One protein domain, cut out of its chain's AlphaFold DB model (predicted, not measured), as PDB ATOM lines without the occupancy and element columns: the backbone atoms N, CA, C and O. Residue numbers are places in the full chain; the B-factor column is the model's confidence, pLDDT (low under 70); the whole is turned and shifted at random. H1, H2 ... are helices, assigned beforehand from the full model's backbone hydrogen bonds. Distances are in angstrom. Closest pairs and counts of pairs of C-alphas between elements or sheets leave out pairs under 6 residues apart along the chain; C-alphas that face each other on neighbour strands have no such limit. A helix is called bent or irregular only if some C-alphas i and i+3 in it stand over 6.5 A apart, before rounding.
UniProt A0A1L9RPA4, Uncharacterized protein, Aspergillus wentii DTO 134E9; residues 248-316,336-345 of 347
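This is residues 248 to 316 and 336 to 345 of the 347 residues of an uncharacterized protein of Aspergillus wentii DTO 134E9 (UniProt A0A1L9RPA4). A short helix, H1, sits in the middle of an open frame of helices: H3 crosses it on one side, the long H4 crosses it on the opposite side, and H2 meets one end of H3 and lies near H1. H5 lies off another side, near H1 and H4, and the last part of H4, residues 309 to 316, sticks out as an arm. The printed part has 79 residues with five named helices, H1 to H5 in order along the chain, and no named strand, an all helix domain. It is compact, with a radius of gyration of the C-alphas of 12.8 A, and spans 37 by 27 by 18 A.

H1, residues 248 to 254, is the helix nearest to the mean of the C-alphas. H2, residues 261 to 271, is near H1, with 5 pairs of C-alphas within 10 A. H3, residues 278 to 290, touches H2 with residues 278 to 282 alone; the closest C-alphas, of Pro 261 and Val 278, are 5.7 A apart, and the lines are about perpendicular at 83 degrees. H3 touches H1 with residues 285 to 288 alone, about perpendicular at 88 degrees; the closest C-alphas, of Leu 254 and Leu 288, are 6.7 A apart. H4, residues 295 to 316, touches H1 with residues 297 to 302 alone, about perpendicular at 82 degrees; the closest C-alphas, of Ala 251 and Val 298, are 5.3 A apart. H4 is apart from H2 and H3. H5, residues 337 to 343, is close to H4 but not clearly touching, at a steep tilt of 40 degrees, opposite ways; the closest C-alphas, of Phe 302 and Glu 337, are 7.5 A apart. Every O i to N i+4 pair is within hydrogen-bond range in H1, H4 and H5, against 5 of 7 in H2 and 7 of 9 in H3.

H1 begins at C-alpha 248, (166.675, 155.811, 171.912), and is 10.1 A long. H2 measures 13.6 A and is irregular, with C-alphas 267 and 270 7.9 A apart. H3 measures 19.7 A and is irregular, with C-alphas 286 and 289 7.3 A apart. H4 runs 31.6 A to C-alpha 316 at (147.171, 164.058, 188.608). H5 is 10.0 A long and ends at C-alpha 343, (156.586, 140.398, 166.133).

The C-alphas farthest apart, of His 290 and Asn 316, are 37.7 A apart. Residues 317 to 335 are not printed, and C-alphas 316 and 336 are 24.6 A apart across this cut. Of the links that are printed whole, H3 to H4 is tight, and H1 to H2 and H2 to H3 are short. The mean pLDDT of the printed part is 82.1; residues 309 to 316 and 336 to 345 are under 70.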
ATOM      1  N   TYR A 248     167.575 155.920 170.765       89.62
ATOM      2  CA  TYR A 248     166.675 155.811 171.912       89.62
ATOM      3  C   TYR A 248     165.211 156.172 171.591       89.62
ATOM      4  O   TYR A 248     164.291 155.523 172.086       89.62
ATOM      5  N   PHE A 249     164.978 157.176 170.741       92.69
ATOM      6  CA  PHE A 249     163.630 157.541 170.308       92.69
ATOM      7  C   PHE A 249     163.019 156.496 169.376       92.69
ATOM      8  O   PHE A 249     161.804 156.346 169.389       92.69
ATOM      9  N   ASP A 250     163.828 155.724 168.643       94.06
ATOM     10  CA  ASP A 250     163.335 154.580 167.865       94.06
ATOM     11  C   ASP A 250     162.804 153.473 168.781       94.06
ATOM     12  O   ASP A 250     161.710 152.960 168.555       94.06
ATOM     13  N   ALA A 251     163.532 153.160 169.861       91.56
ATOM     14  CA  ALA A 251     163.064 152.217 170.878       91.56
ATOM     15  C   ALA A 251     161.783 152.708 171.570       91.56
ATOM     16  O   ALA A 251     160.874 151.924 171.834       91.56
ATOM     17  N   PHE A 252     161.664 154.020 171.799       90.25
ATOM     18  CA  PHE A 252     160.425 154.619 172.289       90.25
ATOM     19  C   PHE A 252     159.276 154.526 171.287       90.25
ATOM     20  O   PHE A 252     158.154 154.181 171.659       90.25
ATOM     21  N   LEU A 253     159.556 154.831 170.021       92.69
ATOM     22  CA  LEU A 253     158.581 154.833 168.942       92.69
ATOM     23  C   LEU A 253     158.027 153.429 168.683       92.69
ATOM     24  O   LEU A 253     156.855 153.291 168.340       92.69
ATOM     25  N   LEU A 254     158.828 152.393 168.926       90.69
ATOM     26  CA  LEU A 254     158.415 151.002 168.794       90.69
ATOM     27  C   LEU A 254     157.216 150.620 169.670       90.69
ATOM     28  O   LEU A 254     156.378 149.833 169.243       90.69
ATOM     29  N   MET A 255     157.048 151.248 170.835       87.19
ATOM     30  CA  MET A 255     155.860 151.045 171.679       87.19
ATOM     31  C   MET A 255     154.558 151.580 171.060       87.19
ATOM     32  O   MET A 255     153.477 151.359 171.608       87.19
ATOM     33  N   PHE A 256     154.659 152.316 169.954       90.56
ATOM     34  CA  PHE A 256     153.544 152.875 169.196       90.56
ATOM     35  C   PHE A 256     153.402 152.219 167.819       90.56
ATOM     36  O   PHE A 256     152.701 152.751 166.957       90.56
ATOM     37  N   LEU A 257     154.050 151.071 167.595       90.19
ATOM     38  CA  LEU A 257     153.827 150.282 166.392       90.19
ATOM     39  C   LEU A 257     152.332 149.931 166.279       90.19
ATOM     40  O   LEU A 257     151.693 149.580 167.268       90.19
ATOM     41  N   GLY A 258     151.758 150.118 165.090       87.44
ATOM     42  CA  GLY A 258     150.316 149.965 164.853       87.44
ATOM     43  C   GLY A 258     149.462 151.199 165.175       87.44
ATOM     44  O   GLY A 258     148.315 151.282 164.740       87.44
ATOM     45  N   VAL A 259     149.998 152.204 165.879       91.62
ATOM     46  CA  VAL A 259     149.266 153.444 166.182       91.62
ATOM     47  C   VAL A 259     149.336 154.406 164.987       91.62
ATOM     48  O   VAL A 259     150.424 154.643 164.454       91.62
ATOM     49  N   PRO A 260     148.216 155.031 164.569       92.31
ATOM     50  CA  PRO A 260     148.238 156.023 163.501       92.31
ATOM     51  C   PRO A 260     149.202 157.187 163.812       92.31
ATOM     52  O   PRO A 260     149.112 157.771 164.894       92.31
ATOM     53  N   PRO A 261     150.066 157.615 162.868       93.69
ATOM     54  CA  PRO A 261     151.060 158.668 163.109       93.69
ATOM     55  C   PRO A 261     150.492 159.971 163.690       93.69
ATOM     56  O   PRO A 261     151.087 160.590 164.567       93.69
ATOM     57  N   HIS A 262     149.304 160.372 163.234       93.56
ATOM     58  CA  HIS A 262     148.637 161.584 163.709       93.56
ATOM     59  C   HIS A 262     148.230 161.489 165.191       93.56
ATOM     60  O   HIS A 262     148.334 162.460 165.940       93.56
ATOM     61  N   ASP A 263     147.825 160.298 165.635       93.56
ATOM     62  CA  ASP A 263     147.488 160.033 167.032       93.56
ATOM     63  C   ASP A 263     148.730 160.060 167.921       93.56
ATOM     64  O   ASP A 263     148.653 160.545 169.051       93.56
ATOM     65  N   ILE A 264     149.879 159.602 167.409       93.38
ATOM     66  CA  ILE A 264     151.162 159.696 168.116       93.38
ATOM     67  C   ILE A 264     151.498 161.163 168.369       93.38
ATOM     68  O   ILE A 264     151.764 161.523 169.510       93.38
ATOM     69  N   ILE A 265     151.418 162.029 167.355       93.31
ATOM     70  CA  ILE A 265     151.726 163.458 167.517       93.31
ATOM     71  C   ILE A 265     150.800 164.100 168.557       93.31
ATOM     72  O   ILE A 265     151.279 164.712 169.511       93.31
ATOM     73  N   ILE A 266     149.482 163.909 168.430       91.81
ATOM     74  CA  ILE A 266     148.502 164.559 169.315       91.81
ATOM     75  C   ILE A 266     148.601 164.052 170.757       91.81
ATOM     76  O   ILE A 266     148.584 164.841 171.701       91.81
ATOM     77  N   LYS A 267     148.654 162.731 170.951       89.69
ATOM     78  CA  LYS A 267     148.516 162.115 172.282       89.69
ATOM     79  C   LYS A 267     149.871 161.916 172.968       89.69
ATOM     80  O   LYS A 267     149.958 161.907 174.201       89.69
ATOM     81  N   HIS A 268     150.930 161.765 172.177       88.94
ATOM     82  CA  HIS A 268     152.243 161.304 172.623       88.94
ATOM     83  C   HIS A 268     153.409 162.157 172.110       88.94
ATOM     84  O   HIS A 268     154.538 161.890 172.503       88.94
ATOM     85  N   GLY A 269     153.171 163.211 171.317       88.19
ATOM     86  CA  GLY A 269     154.237 164.018 170.711       88.19
ATOM     87  C   GLY A 269     155.182 164.657 171.728       88.19
ATOM     88  O   GLY A 269     156.367 164.800 171.462       88.19
ATOM     89  N   TRP A 270     154.689 164.937 172.937       87.19
ATOM     90  CA  TRP A 270     155.478 165.453 174.062       87.19
ATOM     91  C   TRP A 270     156.561 164.485 174.582       87.19
ATOM     92  O   TRP A 270     157.397 164.904 175.376       87.19
ATOM     93  N   LEU A 271     156.537 163.203 174.190       87.31
ATOM     94  CA  LEU A 271     157.575 162.214 174.527       87.31
ATOM     95  C   LEU A 271     158.799 162.290 173.607       87.31
ATOM     96  O   LEU A 271     159.818 161.661 173.890       87.31
ATOM     97  N   PHE A 272     158.692 163.019 172.502       89.75
ATOM     98  CA  PHE A 272     159.685 163.055 171.441       89.75
ATOM     99  C   PHE A 272     160.247 164.472 171.273       89.75
ATOM    100  O   PHE A 272     159.655 165.437 171.766       89.75
ATOM    101  N   PRO A 273     161.386 164.626 170.575       86.50
ATOM    102  CA  PRO A 273     161.884 165.941 170.202       86.50
ATOM    103  C   PRO A 273     160.832 166.728 169.411       86.50
ATOM    104  O   PRO A 273     160.031 166.154 168.669       86.50
ATOM    105  N   ALA A 274     160.858 168.053 169.549       84.12
ATOM    106  CA  ALA A 274     160.006 168.932 168.757       84.12
ATOM    107  C   ALA A 274     160.258 168.748 167.248       84.12
ATOM    108  O   ALA A 274     161.357 168.379 166.832       84.12
ATOM    109  N   GLY A 275     159.241 169.043 166.432       83.25
ATOM    110  CA  GLY A 275     159.333 168.940 164.971       83.25
ATOM    111  C   GLY A 275     158.940 167.579 164.393       83.25
ATOM    112  O   GLY A 275     159.314 167.271 163.268       83.25
ATOM    113  N   LEU A 276     158.184 166.757 165.129       91.06
ATOM    114  CA  LEU A 276     157.597 165.533 164.580       91.06
ATOM    115  C   LEU A 276     156.616 165.846 163.442       91.06
ATOM    116  O   LEU A 276     155.573 166.463 163.668       91.06
ATOM    117  N   SER A 277     156.918 165.353 162.243       91.38
ATOM    118  CA  SER A 277     156.002 165.373 161.104       91.38
ATOM    119  C   SER A 277     155.265 164.029 160.975       91.38
ATOM    120  O   SER A 277     155.723 162.980 161.442       91.38
ATOM    121  N   VAL A 278     154.099 164.049 160.327       91.62
ATOM    122  CA  VAL A 278     153.351 162.822 160.013       91.62
ATOM    123  C   VAL A 278     154.128 161.948 159.022       91.62
ATOM    124  O   VAL A 278     154.103 160.725 159.151       91.62
ATOM    125  N   ASP A 279     154.813 162.553 158.052       90.62
ATOM    126  CA  ASP A 279     155.548 161.833 157.007       90.62
ATOM    127  C   ASP A 279     156.811 161.164 157.550       90.62
ATOM    128  O   ASP A 279     157.017 159.971 157.304       90.62
ATOM    129  N   PHE A 280     157.557 161.866 158.404       94.62
ATOM    130  CA  PHE A 280     158.651 161.300 159.182       94.62
ATOM    131  C   PHE A 280     158.192 160.047 159.930       94.62
ATOM    132  O   PHE A 280     158.809 158.994 159.806       94.62
ATOM    133  N   LEU A 281     157.077 160.122 160.667       95.31
ATOM    134  CA  LEU A 281     156.567 158.985 161.437       95.31
ATOM    135  C   LEU A 281     156.103 157.819 160.553       95.31
ATOM    136  O   LEU A 281     156.332 156.671 160.922       95.31
ATOM    137  N   ARG A 282     155.490 158.076 159.389       94.69
ATOM    138  CA  ARG A 282     155.100 157.022 158.426       94.69
ATOM    139  C   ARG A 282     156.310 156.212 157.968       94.69
ATOM    140  O   ARG A 282     156.296 154.980 158.022       94.69
ATOM    141  N   VAL A 283     157.365 156.907 157.548       95.06
ATOM    142  CA  VAL A 283     158.608 156.257 157.123       95.06
ATOM    143  C   VAL A 283     159.291 155.609 158.322       95.06
ATOM    144  O   VAL A 283     159.680 154.448 158.257       95.06
ATOM    145  N   ARG A 284     159.397 156.301 159.456       95.31
ATOM    146  CA  ARG A 284     160.185 155.788 160.575       95.31
ATOM    147  C   ARG A 284     159.560 154.566 161.241       95.31
ATOM    148  O   ARG A 284     160.286 153.622 161.526       95.31
ATOM    149  N   LEU A 285     158.234 154.536 161.417       95.00
ATOM    150  CA  LEU A 285     157.517 153.367 161.948       95.00
ATOM    151  C   LEU A 285     157.703 152.126 161.065       95.00
ATOM    152  O   LEU A 285     157.884 151.029 161.584       95.00
ATOM    153  N   SER A 286     157.707 152.297 159.740       94.44
ATOM    154  CA  SER A 286     157.937 151.191 158.800       94.44
ATOM    155  C   SER A 286     159.386 150.694 158.785       94.44
ATOM    156  O   SER A 286     159.637 149.533 158.478       94.44
ATOM    157  N   GLN A 287     160.344 151.523 159.204       94.88
ATOM    158  CA  GLN A 287     161.745 151.126 159.342       94.88
ATOM    159  C   GLN A 287     162.057 150.368 160.638       94.88
ATOM    160  O   GLN A 287     163.124 149.766 160.717       94.88
ATOM    161  N   LEU A 288     161.192 150.389 161.661       92.94
ATOM    162  CA  LEU A 288     161.570 149.950 163.014       92.94
ATOM    163  C   LEU A 288     162.078 148.504 163.089       92.94
ATOM    164  O   LEU A 288     163.074 148.249 163.765       92.94
ATOM    165  N   ALA A 289     161.466 147.586 162.337       88.19
ATOM    166  CA  ALA A 289     161.905 146.188 162.268       88.19
ATOM    167  C   ALA A 289     163.306 146.011 161.647       88.19
ATOM    168  O   ALA A 289     163.969 144.995 161.845       88.19
ATOM    169  N   HIS A 290     163.783 147.026 160.933       92.06
ATOM    170  CA  HIS A 290     165.019 147.011 160.155       92.06
ATOM    171  C   HIS A 290     166.170 147.770 160.830       92.06
ATOM    172  O   HIS A 290     167.312 147.677 160.389       92.06
ATOM    173  N   ILE A 291     165.903 148.503 161.918       91.25
ATOM    174  CA  ILE A 291     166.918 149.280 162.659       91.25
ATOM    175  C   ILE A 291     167.830 148.375 163.503       91.25
ATOM    176  O   ILE A 291     168.962 148.751 163.815       91.25
ATOM    177  N   GLY A 292     167.352 147.184 163.879       87.25
ATOM    178  CA  GLY A 292     168.114 146.244 164.702       87.25
ATOM    179  C   GLY A 292     168.300 146.732 166.134       87.25
ATOM    180  O   GLY A 292     169.424 146.779 166.636       87.25
ATOM    181  N   LEU A 293     167.204 147.133 166.785       89.19
ATOM    182  CA  LEU A 293     167.200 147.480 168.206       89.19
ATOM    183  C   LEU A 293     167.536 146.245 169.056       89.19
ATOM    184  O   LEU A 293     167.089 145.135 168.773       89.19
ATOM    185  N   SER A 294     168.350 146.440 170.090       88.38
ATOM    186  CA  SER A 294     168.678 145.392 171.061       88.38
ATOM    187  C   SER A 294     167.587 145.257 172.126       88.38
ATOM    188  O   SER A 294     166.924 146.241 172.459       88.38
ATOM    189  N   ASN A 295     167.464 144.075 172.742       85.56
ATOM    190  CA  ASN A 295     166.559 143.858 173.882       85.56
ATOM    191  C   ASN A 295     166.780 144.889 174.986       85.56
ATOM    192  O   ASN A 295     165.835 145.484 175.487       85.56
ATOM    193  N   THR A 296     168.041 145.195 175.294       89.31
ATOM    194  CA  THR A 296     168.383 146.201 176.304       89.31
ATOM    195  C   THR A 296     167.858 147.596 175.973       89.31
ATOM    196  O   THR A 296     167.493 148.340 176.880       89.31
ATOM    197  N   GLU A 297     167.814 147.977 174.695       89.75
ATOM    198  CA  GLU A 297     167.257 149.268 174.277       89.75
ATOM    199  C   GLU A 297     165.735 149.282 174.408       89.75
ATOM    200  O   GLU A 297     165.174 150.256 174.912       89.75
ATOM    201  N   VAL A 298     165.083 148.189 174.003       86.69
ATOM    202  CA  VAL A 298     163.628 148.029 174.085       86.69
ATOM    203  C   VAL A 298     163.170 148.029 175.544       86.69
ATOM    204  O   VAL A 298     162.343 148.861 175.919       86.69
ATOM    205  N   THR A 299     163.762 147.196 176.402       86.38
ATOM    206  CA  THR A 299     163.406 147.109 177.825       86.38
ATOM    207  C   THR A 299     163.603 148.444 178.545       86.38
ATOM    208  O   THR A 299     162.703 148.899 179.252       86.38
ATOM    209  N   ARG A 300     164.714 149.158 178.302       86.88
ATOM    210  CA  ARG A 300     164.921 150.505 178.876       86.88
ATOM    211  C   ARG A 300     163.841 151.495 178.441       86.88
ATOM    212  O   ARG A 300     163.409 152.322 179.245       86.88
ATOM    213  N   ALA A 301     163.396 151.428 177.185       86.12
ATOM    214  CA  ALA A 301     162.317 152.282 176.705       86.12
ATOM    215  C   ALA A 301     160.986 151.968 177.415       86.12
ATOM    216  O   ALA A 301     160.284 152.889 177.848       86.12
ATOM    217  N   PHE A 302     160.677 150.684 177.625       82.75
ATOM    218  CA  PHE A 302     159.510 150.250 178.397       82.75
ATOM    219  C   PHE A 302     159.564 150.704 179.861       82.75
ATOM    220  O   PHE A 302     158.578 151.247 180.370       82.75
ATOM    221  N   GLU A 303     160.696 150.532 180.543       84.75
ATOM    222  CA  GLU A 303     160.878 150.964 181.934       84.75
ATOM    223  C   GLU A 303     160.720 152.475 182.092       84.75
ATOM    224  O   GLU A 303     159.993 152.946 182.973       84.75
ATOM    225  N   HIS A 304     161.326 153.253 181.196       80.38
ATOM    226  CA  HIS A 304     161.191 154.702 181.232       80.38
ATOM    227  C   HIS A 304     159.751 155.155 180.939       80.38
ATOM    228  O   HIS A 304     159.239 156.069 181.585       80.38
ATOM    229  N   ARG A 305     159.023 154.486 180.035       76.56
ATOM    230  CA  ARG A 305     157.591 154.772 179.846       76.56
ATOM    231  C   ARG A 305     156.792 154.496 181.119       76.56
ATOM    232  O   ARG A 305     155.944 155.315 181.479       76.56
ATOM    233  N   LYS A 306     157.049 153.372 181.801       78.06
ATOM    234  CA  LYS A 306     156.391 153.040 183.075       78.06
ATOM    235  C   LYS A 306     156.629 154.144 184.108       78.06
ATOM    236  O   LYS A 306     155.660 154.623 184.699       78.06
ATOM    237  N   SER A 307     157.870 154.609 184.270       77.12
ATOM    238  CA  SER A 307     158.191 155.668 185.236       77.12
ATOM    239  C   SER A 307     157.490 156.993 184.909       77.12
ATOM    240  O   SER A 307     156.921 157.627 185.799       77.12
ATOM    241  N   ILE A 308     157.416 157.376 183.630       76.12
ATOM    242  CA  ILE A 308     156.702 158.586 183.196       76.12
ATOM    243  C   ILE A 308     155.193 158.492 183.478       76.12
ATOM    244  O   ILE A 308     154.588 159.458 183.955       76.12
ATOM    245  N   VAL A 309     154.565 157.347 183.184       69.56
ATOM    246  CA  VAL A 309     153.122 157.142 183.404       69.56
ATOM    247  C   VAL A 309     152.786 157.170 184.895       69.56
ATOM    248  O   VAL A 309     151.828 157.840 185.285       69.56
ATOM    249  N   ILE A 310     153.593 156.515 185.734       65.44
ATOM    250  CA  ILE A 310     153.428 156.515 187.196       65.44
ATOM    251  C   ILE A 310     153.577 157.936 187.750       65.44
ATOM    252  O   ILE A 310     152.721 158.402 188.507       65.44
ATOM    253  N   ASN A 311     154.600 158.672 187.309       60.69
ATOM    254  CA  ASN A 311     154.831 160.044 187.756       60.69
ATOM    255  C   ASN A 311     153.697 160.993 187.335       60.69
ATOM    256  O   ASN A 311     153.273 161.830 188.132       60.69
ATOM    257  N   ARG A 312     153.116 160.829 186.136       58.31
ATOM    258  CA  ARG A 312     151.919 161.587 185.723       58.31
ATOM    259  C   ARG A 312     150.652 161.182 186.475       58.31
ATOM    260  O   ARG A 312     149.831 162.049 186.771       58.31
ATOM    261  N   GLY A 313     150.485 159.902 186.803       54.59
ATOM    262  CA  GLY A 313     149.395 159.425 187.658       54.59
ATOM    263  C   GLY A 313     149.451 160.048 189.055       54.59
ATOM    264  O   GLY A 313     148.439 160.532 189.554       54.59
ATOM    265  N   SER A 314     150.653 160.135 189.631       47.84
ATOM    266  CA  SER A 314     150.919 160.774 190.927       47.84
ATOM    267  C   SER A 314     150.692 162.296 190.902       47.84
ATOM    268  O   SER A 314     150.055 162.850 191.800       47.84
ATOM    269  N   LEU A 315     151.118 162.977 189.831       49.22
ATOM    270  CA  LEU A 315     150.874 164.414 189.629       49.22
ATOM    271  C   LEU A 315     149.383 164.745 189.442       49.22
ATOM    272  O   LEU A 315     148.913 165.763 189.947       49.22
ATOM    273  N   ASN A 316     148.616 163.878 188.773       47.12
ATOM    274  CA  ASN A 316     147.171 164.058 188.608       47.12
ATOM    275  C   ASN A 316     146.365 163.668 189.862       47.12
ATOM    276  O   ASN A 316     145.301 164.240 190.089       47.12
ATOM    277  N   THR A 336     151.804 144.313 174.377       61.75
ATOM    278  CA  THR A 336     152.748 144.005 175.456       61.75
ATOM    279  C   THR A 336     154.185 143.987 174.931       61.75
ATOM    280  O   THR A 336     154.423 143.898 173.730       61.75
ATOM    281  N   GLU A 337     155.166 144.085 175.831       58.22
ATOM    282  CA  GLU A 337     156.590 143.957 175.479       58.22
ATOM    283  C   GLU A 337     156.869 142.630 174.756       58.22
ATOM    284  O   GLU A 337     157.559 142.621 173.740       58.22
ATOM    285  N   GLN A 338     156.242 141.539 175.202       60.19
ATOM    286  CA  GLN A 338     156.352 140.225 174.566       60.19
ATOM    287  C   GLN A 338     155.737 140.188 173.161       60.19
ATOM    288  O   GLN A 338     156.336 139.590 172.273       60.19
ATOM    289  N   ASP A 339     154.613 140.871 172.923       63.31
ATOM    290  CA  ASP A 339     154.005 140.935 171.584       63.31
ATOM    291  C   ASP A 339     154.907 141.681 170.591       63.31
ATOM    292  O   ASP A 339     155.058 141.265 169.442       63.31
ATOM    293  N   VAL A 340     155.540 142.775 171.035       59.31
ATOM    294  CA  VAL A 340     156.488 143.542 170.214       59.31
ATOM    295  C   VAL A 340     157.738 142.717 169.909       59.31
ATOM    296  O   VAL A 340     158.168 142.670 168.758       59.31
ATOM    297  N   LEU A 341     158.322 142.060 170.913       57.00
ATOM    298  CA  LEU A 341     159.533 141.252 170.739       57.00
ATOM    299  C   LEU A 341     159.282 140.042 169.825       57.00
ATOM    300  O   LEU A 341     160.063 139.802 168.902       57.00
ATOM    301  N   ALA A 342     158.145 139.358 169.999       62.94
ATOM    302  CA  ALA A 342     157.731 138.251 169.140       62.94
ATOM    303  C   ALA A 342     157.479 138.699 167.690       62.94
ATOM    304  O   ALA A 342     157.937 138.040 166.759       62.94
ATOM    305  N   MET A 343     156.817 139.846 167.479       58.66
ATOM    306  CA  MET A 343     156.586 140.398 166.133       58.66
ATOM    307  C   MET A 343     157.876 140.777 165.403       58.66
ATOM    308  O   MET A 343     157.930 140.719 164.177       58.66
ATOM    309  N   LEU A 344     158.912 141.180 166.137       54.91
ATOM    310  CA  LEU A 344     160.190 141.584 165.557       54.91
ATOM    311  C   LEU A 344     161.196 140.433 165.412       54.91
ATOM    312  O   LEU A 344     162.293 140.663 164.897       54.91
ATOM    313  N   GLY A 345     160.856 139.219 165.857       50.47
ATOM    314  CA  GLY A 345     161.786 138.088 165.870       50.47
ATOM    315  C   GLY A 345     163.022 138.354 166.734       50.47
ATOM    316  O   GLY A 345     164.130 137.957 166.370       50.47
TER     317      GLY A 345